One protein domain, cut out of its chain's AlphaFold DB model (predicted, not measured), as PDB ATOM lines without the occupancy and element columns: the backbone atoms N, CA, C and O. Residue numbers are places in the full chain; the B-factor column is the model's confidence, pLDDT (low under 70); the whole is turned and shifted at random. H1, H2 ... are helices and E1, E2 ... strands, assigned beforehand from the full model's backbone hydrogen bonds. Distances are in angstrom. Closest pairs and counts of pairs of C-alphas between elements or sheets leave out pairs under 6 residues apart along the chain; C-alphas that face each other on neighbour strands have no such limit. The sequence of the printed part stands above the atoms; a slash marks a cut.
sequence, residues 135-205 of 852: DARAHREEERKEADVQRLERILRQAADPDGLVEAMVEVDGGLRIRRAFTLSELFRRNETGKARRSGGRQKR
ATOM      1  N   ASP A 135     -32.359  -7.515  16.536       92.69
ATOM      2  CA  ASP A 135     -31.189  -8.081  17.222       92.69
ATOM      3  C   ASP A 135     -30.717  -9.385  16.550       92.69
ATOM      4  O   ASP A 135     -29.519  -9.583  16.317       92.69
ATOM      5  N   ALA A 136     -31.647 -10.260  16.147       92.81
ATOM      6  CA  ALA A 136     -31.321 -11.491  15.425       92.81
ATOM      7  C   ALA A 136     -30.729 -11.233  14.023       92.81
ATOM      8  O   ALA A 136     -29.855 -11.980  13.573       92.81
ATOM      9  N   ARG A 137     -31.168 -10.176  13.322       94.44
ATOM     10  CA  ARG A 137     -30.565  -9.726  12.053       94.44
ATOM     11  C   ARG A 137     -29.165  -9.144  12.280       94.44
ATOM     12  O   ARG A 137     -28.240  -9.522  11.561       94.44
ATOM     13  N   ALA A 138     -28.987  -8.306  13.301       94.19
ATOM     14  CA  ALA A 138     -27.703  -7.698  13.647       94.19
ATOM     15  C   ALA A 138     -26.635  -8.748  14.008       94.19
ATOM     16  O   ALA A 138     -25.512  -8.673  13.507       94.19
ATOM     17  N   HIS A 139     -26.996  -9.773  14.790       93.81
ATOM     18  CA  HIS A 139     -26.087 -10.872  15.135       93.81
ATOM     19  C   HIS A 139     -25.621 -11.649  13.891       93.81
ATOM     20  O   HIS A 139     -24.427 -11.887  13.717       93.81
ATOM     21  N   ARG A 140     -26.542 -11.971  12.970       94.81
ATOM     22  CA  ARG A 140     -26.224 -12.655  11.698       94.81
ATOM     23  C   ARG A 140     -25.320 -11.821  10.787       94.81
ATOM     24  O   ARG A 140     -24.505 -12.371  10.049       94.81
ATOM     25  N   GLU A 141     -25.452 -10.497  10.814       94.25
ATOM     26  CA  GLU A 141     -24.521  -9.602  10.122       94.25
ATOM     27  C   GLU A 141     -23.128  -9.585  10.764       94.25
ATOM     28  O   GLU A 141     -22.131  -9.501  10.046       94.25
ATOM     29  N   GLU A 142     -23.036  -9.647  12.092       93.94
ATOM     30  CA  GLU A 142     -21.756  -9.695  12.803       93.94
ATOM     31  C   GLU A 142     -21.022 -11.027  12.576       93.94
ATOM     32  O   GLU A 142     -19.822 -11.019  12.303       93.94
ATOM     33  N   GLU A 143     -21.743 -12.152  12.562       94.00
ATOM     34  CA  GLU A 143     -21.210 -13.473  12.194       94.00
ATOM     35  C   GLU A 143     -20.641 -13.497  10.766       94.00
ATOM     36  O   GLU A 143     -19.546 -14.020  10.546       94.00
ATOM     37  N   ARG A 144     -21.337 -12.884   9.794       93.88
ATOM     38  CA  ARG A 144     -20.834 -12.738   8.413       93.88
ATOM     39  C   ARG A 144     -19.537 -11.928   8.375       93.88
ATOM     40  O   ARG A 144     -18.537 -12.403   7.846       93.88
ATOM     41  N   LYS A 145     -19.522 -10.759   9.024       92.06
ATOM     42  CA  LYS A 145     -18.343  -9.877   9.095       92.06
ATOM     43  C   LYS A 145     -17.150 -10.563   9.775       92.06
ATOM     44  O   LYS A 145     -16.011 -10.344   9.367       92.06
ATOM     45  N   GLU A 146     -17.379 -11.424  10.768       93.38
ATOM     46  CA  GLU A 146     -16.317 -12.248  11.362       93.38
ATOM     47  C   GLU A 146     -15.810 -13.332  10.393       93.38
ATOM     48  O   GLU A 146     -14.596 -13.509  10.261       93.38
ATOM     49  N   ALA A 147     -16.700 -14.023   9.675       93.50
ATOM     50  CA  ALA A 147     -16.321 -15.022   8.674       93.50
ATOM     51  C   ALA A 147     -15.488 -14.417   7.526       93.50
ATOM     52  O   ALA A 147     -14.492 -15.018   7.108       93.50
ATOM     53  N   ASP A 148     -15.832 -13.208   7.076       91.62
ATOM     54  CA  ASP A 148     -15.087 -12.465   6.054       91.62
ATOM     55  C   ASP A 148     -13.694 -12.045   6.545       91.62
ATOM     56  O   ASP A 148     -12.703 -12.232   5.834       91.62
ATOM     57  N   VAL A 149     -13.568 -11.580   7.795       91.12
ATOM     58  CA  VAL A 149     -12.258 -11.304   8.417       91.12
ATOM     59  C   VAL A 149     -11.416 -12.581   8.526       91.12
ATOM     60  O   VAL A 149     -10.225 -12.555   8.211       91.12
ATOM     61  N   GLN A 150     -12.013 -13.722   8.884       93.75
ATOM     62  CA  GLN A 150     -11.313 -15.014   8.916       93.75
ATOM     63  C   GLN A 150     -10.963 -15.553   7.516       93.75
ATOM     64  O   GLN A 150     -10.003 -16.315   7.372       93.75
ATOM     65  N   ARG A 151     -11.722 -15.208   6.465       95.12
ATOM     66  CA  ARG A 151     -11.364 -15.472   5.056       95.12
ATOM     67  C   ARG A 151     -10.158 -14.622   4.656       95.12
ATOM     68  O   ARG A 151      -9.161 -15.177   4.196       95.12
ATOM     69  N   LEU A 152     -10.227 -13.313   4.896       94.50
ATOM     70  CA  LEU A 152      -9.167 -12.347   4.611       94.50
ATOM     71  C   LEU A 152      -7.849 -12.728   5.300       94.50
ATOM     72  O   LEU A 152      -6.812 -12.798   4.648       94.50
ATOM     73  N   GLU A 153      -7.888 -13.045   6.596       94.12
ATOM     74  CA  GLU A 153      -6.706 -13.461   7.354       94.12
ATOM     75  C   GLU A 153      -6.061 -14.735   6.786       94.12
ATOM     76  O   GLU A 153      -4.834 -14.811   6.709       94.12
ATOM     77  N   ARG A 154      -6.850 -15.721   6.338       95.75
ATOM     78  CA  ARG A 154      -6.307 -16.933   5.704       95.75
ATOM     79  C   ARG A 154      -5.621 -16.633   4.374       95.75
ATOM     80  O   ARG A 154      -4.532 -17.153   4.155       95.75
ATOM     81  N   ILE A 155      -6.203 -15.780   3.526       95.31
ATOM     82  CA  ILE A 155      -5.581 -15.377   2.252       95.31
ATOM     83  C   ILE A 155      -4.278 -14.611   2.523       95.31
ATOM     84  O   ILE A 155      -3.232 -14.966   1.988       95.31
ATOM     85  N   LEU A 156      -4.309 -13.624   3.423       95.25
ATOM     86  CA  LEU A 156      -3.132 -12.832   3.791       95.25
ATOM     87  C   LEU A 156      -2.014 -13.681   4.423       95.25
ATOM     88  O   LEU A 156      -0.845 -13.407   4.180       95.25
ATOM     89  N   ARG A 157      -2.344 -14.729   5.191       94.56
ATOM     90  CA  ARG A 157      -1.368 -15.706   5.716       94.56
ATOM     91  C   ARG A 157      -0.816 -16.655   4.643       94.56
ATOM     92  O   ARG A 157       0.309 -17.110   4.793       94.56
ATOM     93  N   GLN A 158      -1.579 -16.966   3.593       93.88
ATOM     94  CA  GLN A 158      -1.134 -17.800   2.462       93.88
ATOM     95  C   GLN A 158      -0.317 -17.031   1.414       93.88
ATOM     96  O   GLN A 158       0.368 -17.653   0.609       93.88
ATOM     97  N   ALA A 159      -0.413 -15.702   1.415       94.44
ATOM     98  CA  ALA A 159       0.312 -14.799   0.526       94.44
ATOM     99  C   ALA A 159       1.465 -14.050   1.223       94.44
ATOM    100  O   ALA A 159       2.030 -13.119   0.652       94.44
ATOM    101  N   ALA A 160       1.780 -14.415   2.468       95.44
ATOM    102  CA  ALA A 160       2.904 -13.854   3.201       95.44
ATOM    103  C   ALA A 160       4.174 -14.675   2.970       95.44
ATOM    104  O   ALA A 160       4.174 -15.896   3.133       95.44
ATOM    105  N   ASP A 161       5.261 -13.973   2.674       93.94
ATOM    106  CA  ASP A 161       6.616 -14.515   2.636       93.94
ATOM    107  C   ASP A 161       7.031 -15.079   4.014       93.94
ATOM    108  O   ASP A 161       6.414 -14.735   5.029       93.94
ATOM    109  N   PRO A 162       8.113 -15.880   4.108       91.12
ATOM    110  CA  PRO A 162       8.630 -16.384   5.386       91.12
ATOM    111  C   PRO A 162       8.908 -15.297   6.444       91.12
ATOM    112  O   PRO A 162       8.711 -15.536   7.634       91.12
ATOM    113  N   ASP A 163       9.279 -14.082   6.022       91.94
ATOM    114  CA  ASP A 163       9.451 -12.901   6.889       91.94
ATOM    115  C   ASP A 163       8.121 -12.244   7.334       91.94
ATOM    116  O   ASP A 163       8.100 -11.222   8.028       91.94
ATOM    117  N   GLY A 164       6.981 -12.807   6.929       94.31
ATOM    118  CA  GLY A 164       5.641 -12.290   7.192       94.31
ATOM    119  C   GLY A 164       5.273 -11.059   6.360       94.31
ATOM    120  O   GLY A 164       4.401 -10.294   6.781       94.31
ATOM    121  N   LEU A 165       5.944 -10.828   5.227       95.81
ATOM    122  CA  LEU A 165       5.704  -9.708   4.315       95.81
ATOM    123  C   LEU A 165       4.695 -10.101   3.228       95.81
ATOM    124  O   LEU A 165       4.845 -11.134   2.591       95.81
ATOM    125  N   VAL A 166       3.678  -9.266   3.018       96.44
ATOM    126  CA  VAL A 166       2.654  -9.414   1.975       96.44
ATOM    127  C   VAL A 166       2.778  -8.255   0.999       96.44
ATOM    128  O   VAL A 166       2.943  -7.105   1.414       96.44
ATOM    129  N   GLU A 167       2.645  -8.542  -0.293       96.94
ATOM    130  CA  GLU A 167       2.559  -7.531  -1.342       96.94
ATOM    131  C   GLU A 167       1.117  -7.437  -1.866       96.94
ATOM    132  O   GLU A 167       0.576  -8.390  -2.425       96.94
ATOM    133  N   ALA A 168       0.476  -6.287  -1.669       96.62
ATOM    134  CA  ALA A 168      -0.864  -5.989  -2.165       96.62
ATOM    135  C   ALA A 168      -0.814  -4.995  -3.330       96.62
ATOM    136  O   ALA A 168       0.077  -4.149  -3.400       96.62
ATOM    137  N   MET A 169      -1.800  -5.057  -4.216       97.31
ATOM    138  CA  MET A 169      -2.033  -4.099  -5.290       97.31
ATOM    139  C   MET A 169      -3.472  -3.605  -5.183       97.31
ATOM    140  O   MET A 169      -4.408  -4.399  -5.238       97.31
ATOM    141  N   VAL A 170      -3.635  -2.294  -5.018       96.00
ATOM    142  CA  VAL A 170      -4.946  -1.637  -4.985       96.00
ATOM    143  C   VAL A 170      -5.136  -0.892  -6.295       96.00
ATOM    144  O   VAL A 170      -4.369   0.018  -6.609       96.00
ATOM    145  N   GLU A 171      -6.134  -1.300  -7.063       95.62
ATOM    146  CA  GLU A 171      -6.638  -0.573  -8.219       95.62
ATOM    147  C   GLU A 171      -7.542   0.571  -7.742       95.62
ATOM    148  O   GLU A 171      -8.363   0.405  -6.842       95.62
ATOM    149  N   VAL A 172      -7.321   1.756  -8.302       93.12
ATOM    150  CA  VAL A 172      -8.019   3.005  -7.985       93.12
ATOM    151  C   VAL A 172      -8.674   3.520  -9.264       93.12
ATOM    152  O   VAL A 172      -8.154   3.295 -10.363       93.12
ATOM    153  N   ASP A 173      -9.802   4.217  -9.118       87.88
ATOM    154  CA  ASP A 173     -10.573   4.799 -10.217       87.88
ATOM    155  C   ASP A 173      -9.682   5.531 -11.236       87.88
ATOM    156  O   ASP A 173      -8.749   6.255 -10.882       87.88
ATOM    157  N   GLY A 174      -9.945   5.291 -12.523       89.94
ATOM    158  CA  GLY A 174      -9.040   5.667 -13.618       89.94
ATOM    159  C   GLY A 174      -7.963   4.621 -13.954       89.94
ATOM    160  O   GLY A 174      -7.127   4.879 -14.815       89.94
ATOM    161  N   GLY A 175      -7.980   3.440 -13.321       89.69
ATOM    162  CA  GLY A 175      -7.079   2.318 -13.632       89.69
ATOM    163  C   GLY A 175      -5.683   2.431 -13.010       89.69
ATOM    164  O   GLY A 175      -4.743   1.758 -13.441       89.69
ATOM    165  N   LEU A 176      -5.513   3.290 -12.000       91.62
ATOM    166  CA  LEU A 176      -4.238   3.476 -11.311       91.62
ATOM    167  C   LEU A 176      -4.003   2.329 -10.318       91.62
ATOM    168  O   LEU A 176      -4.703   2.216  -9.315       91.62
ATOM    169  N   ARG A 177      -2.981   1.500 -10.554       93.94
ATOM    170  CA  ARG A 177      -2.652   0.347  -9.698       93.94
ATOM    171  C   ARG A 177      -1.496   0.658  -8.746       93.94
ATOM    172  O   ARG A 177      -0.354   0.825  -9.164       93.94
ATOM    173  N   ILE A 178      -1.786   0.711  -7.447       94.81
ATOM    174  CA  ILE A 178      -0.836   1.048  -6.381       94.81
ATOM    175  C   ILE A 178      -0.358  -0.233  -5.686       94.81
ATOM    176  O   ILE A 178      -1.080  -0.811  -4.873       94.81
ATOM    177  N   ARG A 179       0.886  -0.655  -5.957       95.88
ATOM    178  CA  ARG A 179       1.551  -1.760  -5.235       95.88
ATOM    179  C   ARG A 179       2.052  -1.304  -3.855       95.88
ATOM    180  O   ARG A 179       2.533  -0.180  -3.688       95.88
ATOM    181  N   ARG A 180       1.906  -2.165  -2.843       95.06
ATOM    182  CA  ARG A 180       2.209  -1.918  -1.423       95.06
ATOM    183  C   ARG A 180       2.682  -3.195  -0.730       95.06
ATOM    184  O   ARG A 180       1.886  -4.099  -0.504       95.06
ATOM    185  N   ALA A 181       3.938  -3.217  -0.294       94.75
ATOM    186  CA  ALA A 181       4.416  -4.194   0.681       94.75
ATOM    187  C   ALA A 181       4.061  -3.764   2.120       94.75
ATOM    188  O   ALA A 181       4.171  -2.583   2.463       94.75
ATOM    189  N   PHE A 182       3.666  -4.712   2.972       94.44
ATOM    190  CA  PHE A 182       3.521  -4.531   4.423       94.44
ATOM    191  C   PHE A 182       3.746  -5.856   5.164       94.44
ATOM    192  O   PHE A 182       3.522  -6.923   4.603       94.44
ATOM    193  N   THR A 183       4.150  -5.820   6.441       94.62
ATOM    194  CA  THR A 183       4.237  -7.057   7.243       94.62
ATOM    195  C   THR A 183       2.921  -7.343   7.964       94.62
ATOM    196  O   THR A 183       2.312  -6.445   8.556       94.62
ATOM    197  N   LEU A 184       2.512  -8.614   8.000       90.25
ATOM    198  CA  LEU A 184       1.400  -9.087   8.831       90.25
ATOM    199  C   LEU A 184       1.595  -8.690  10.299       90.25
ATOM    200  O   LEU A 184       0.638  -8.329  10.984       90.25
ATOM    201  N   SER A 185       2.846  -8.708  10.775       87.75
ATOM    202  CA  SER A 185       3.177  -8.374  12.161       87.75
ATOM    203  C   SER A 185       2.745  -6.955  12.547       87.75
ATOM    204  O   SER A 185       2.270  -6.751  13.662       87.75
ATOM    205  N   GLU A 186       2.827  -5.977  11.640       83.31
ATOM    206  CA  GLU A 186       2.312  -4.632  11.903       83.31
ATOM    207  C   GLU A 186       0.785  -4.587  11.916       83.31
ATOM    208  O   GLU A 186       0.196  -3.936  12.783       83.31
ATOM    209  N   LEU A 187       0.149  -5.284  10.974       81.56
ATOM    210  CA  LEU A 187      -1.300  -5.279  10.796       81.56
ATOM    211  C   LEU A 187      -2.001  -5.886  12.026       81.56
ATOM    212  O   LEU A 187      -2.911  -5.272  12.587       81.56
ATOM    213  N   PHE A 188      -1.502  -7.016  12.541       78.06
ATOM    214  CA  PHE A 188      -2.042  -7.641  13.752       78.06
ATOM    215  C   PHE A 188      -1.651  -6.904  15.048       78.06
ATOM    216  O   PHE A 188      -2.536  -6.623  15.863       78.06
ATOM    217  N   ARG A 189      -0.390  -6.466  15.228       74.94
ATOM    218  CA  ARG A 189       0.019  -5.708  16.439       74.94
ATOM    219  C   ARG A 189      -0.750  -4.394  16.608       74.94
ATOM    220  O   ARG A 189      -1.016  -3.983  17.740       74.94
ATOM    221  N   ARG A 190      -1.119  -3.703  15.519       64.25
ATOM    222  CA  ARG A 190      -1.951  -2.482  15.592       64.25
ATOM    223  C   ARG A 190      -3.342  -2.783  16.160       64.25
ATOM    224  O   ARG A 190      -3.831  -2.029  17.002       64.25
ATOM    225  N   ASN A 191      -3.933  -3.921  15.796       60.88
ATOM    226  CA  ASN A 191      -5.228  -4.356  16.322       60.88
ATOM    227  C   ASN A 191      -5.149  -4.758  17.807       60.88
ATOM    228  O   ASN A 191      -6.014  -4.375  18.598       60.88
ATOM    229  N   GLU A 192      -4.092  -5.458  18.227       64.19
ATOM    230  CA  GLU A 192      -3.862  -5.814  19.638       64.19
ATOM    231  C   GLU A 192      -3.592  -4.589  20.523       64.19
ATOM    232  O   GLU A 192      -4.226  -4.409  21.565       64.19
ATOM    233  N   THR A 193      -2.695  -3.695  20.098       60.94
ATOM    234  CA  THR A 193      -2.376  -2.467  20.849       60.94
ATOM    235  C   THR A 193      -3.558  -1.493  20.894       60.94
ATOM    236  O   THR A 193      -3.756  -0.816  21.908       60.94
ATOM    237  N   GLY A 194      -4.403  -1.475  19.855       62.19
ATOM    238  CA  GLY A 194      -5.700  -0.798  19.855       62.19
ATOM    239  C   GLY A 194      -6.656  -1.353  20.919       62.19
ATOM    240  O   GLY A 194      -7.182  -0.580  21.729       62.19
ATOM    241  N   LYS A 195      -6.825  -2.686  20.984       63.03
ATOM    242  CA  LYS A 195      -7.610  -3.366  22.034       63.03
ATOM    243  C   LYS A 195      -7.078  -3.026  23.433       63.03
ATOM    244  O   LYS A 195      -7.848  -2.562  24.274       63.03
ATOM    245  N   ALA A 196      -5.770  -3.168  23.663       60.53
ATOM    246  CA  ALA A 196      -5.129  -2.926  24.960       60.53
ATOM    247  C   ALA A 196      -5.263  -1.469  25.449       60.53
ATOM    248  O   ALA A 196      -5.529  -1.225  26.629       60.53
ATOM    249  N   ARG A 197      -5.139  -0.480  24.549       62.75
ATOM    250  CA  ARG A 197      -5.364   0.937  24.891       62.75
ATOM    251  C   ARG A 197      -6.828   1.224  25.243       62.75
ATOM    252  O   ARG A 197      -7.081   1.971  26.189       62.75
ATOM    253  N   ARG A 198      -7.791   0.628  24.525       57.91
ATOM    254  CA  ARG A 198      -9.233   0.811  24.786       57.91
ATOM    255  C   ARG A 198      -9.668   0.137  26.100       57.91
ATOM    256  O   ARG A 198     -10.318   0.792  26.918       57.91
ATOM    257  N   SER A 199      -9.249  -1.105  26.366       64.62
ATOM    258  CA  SER A 199      -9.572  -1.819  27.616       64.62
ATOM    259  C   SER A 199      -8.915  -1.179  28.845       64.62
ATOM    260  O   SER A 199      -9.602  -0.890  29.829       64.62
ATOM    261  N   GLY A 200      -7.620  -0.846  28.764       64.88
ATOM    262  CA  GLY A 200      -6.904  -0.117  29.813       64.88
ATOM    263  C   GLY A 200      -7.513   1.261  30.098       64.88
ATOM    264  O   GLY A 200      -7.589   1.676  31.254       64.88
ATOM    265  N   GLY A 201      -8.027   1.947  29.071       67.19
ATOM    266  CA  GLY A 201      -8.763   3.205  29.210       67.19
ATOM    267  C   GLY A 201     -10.073   3.069  29.998       67.19
ATOM    268  O   GLY A 201     -10.291   3.840  30.937       67.19
ATOM    269  N   ARG A 202     -10.924   2.082  29.659       66.19
ATOM    270  CA  ARG A 202     -12.200   1.811  30.365       66.19
ATOM    271  C   ARG A 202     -11.926   1.420  31.824       66.19
ATOM    272  O   ARG A 202     -12.396   2.110  32.727       66.19
ATOM    273  N   GLN A 203     -11.044   0.443  32.061       69.75
ATOM    274  CA  GLN A 203     -10.680   0.003  33.416       69.75
ATOM    275  C   GLN A 203     -10.031   1.107  34.270       69.75
ATOM    276  O   GLN A 203     -10.301   1.189  35.467       69.75
ATOM    277  N   LYS A 204      -9.184   1.977  33.697       74.00
ATOM    278  CA  LYS A 204      -8.559   3.079  34.452       74.00
ATOM    279  C   LYS A 204      -9.574   4.159  34.841       74.00
ATOM    280  O   LYS A 204      -9.468   4.708  35.936       74.00
ATOM    281  N   ARG A 205     -10.579   4.435  33.998       74.06
ATOM    282  CA  ARG A 205     -11.702   5.331  34.341       74.06
ATOM    283  C   ARG A 205     -12.607   4.725  35.416       74.06
ATOM    284  O   ARG A 205     -12.976   5.422  36.354       74.06
TER     285      ARG A 205
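What this domain is: This is residues 135 to 205 of the 852 residues of an uncharacterized protein of Neospora caninum (strain Liverpool) (UniProt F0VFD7). What shape does the backbone make? The two-stranded antiparallel hairpin E1 E2 and two long helices, H1 and H2, make three arms that spread from one meeting place: H1 ends near the start of E1, H2 begins where E2 ends, and the helices open as a V whose free parts, residues 135 to 152 and 189 to 205, stick out. What is it made of, and how large is it? The 71 printed residues hold H1, E1, E2 and H2 in that order, in the mixed class of helices and strands. The whole is only just loose, close to extended, with a radius of gyration of the C-alphas of 16.6 A and spans of 44 by 32 by 27 A.

Where its parts are: Where are the strands? E1 is residues 165 to 172, 22.4 A long from first to last C-alpha, and E2 is residues 176 to 183, 23.0 A long. Where are the helices? H1, residues 135 to 158, begins with C-alpha 135 at (-31.189, -8.081, 17.222) and is 34.9 A long. H2, residues 184 to 205, is 32.1 A long and ends with C-alpha 205 at (-11.702, 5.331, 34.341).

How they stand to each other: How do the strands pair? E1 and E2 are a hairpin, antiparallel at 158 degrees, with N 166 and O 182 2.8 A apart and N 170 and O 178 3.0 A apart, within hydrogen-bond range. How do the helices stand? H1 and H2 are close but not clearly touching, their closest C-alphas, those of Leu 156 and Leu 184, being 7.7 A apart. They run opposite ways at a steep tilt of 40 degrees. Which parts come near E1? Its closest C-alpha pair with H1 is Val 166 and Leu 156, 7.0 A, and with H2 Leu 165 and Leu 184, 6.3 A; H1 and E2 are apart. Are the helix backbones complete? Every O i to N i+4 pair of H1 is within hydrogen-bond range, and 17 of 18 in H2.

The domain as a whole: How far does it reach? The two C-alphas farthest apart, those of Gly 175 and Arg 205, are 48.3 A apart. Is anything missing or uncertain? The printed part has no cut, and no link is long. The mean pLDDT of the printed part is 86.4, with residues 190 to 203 under 70.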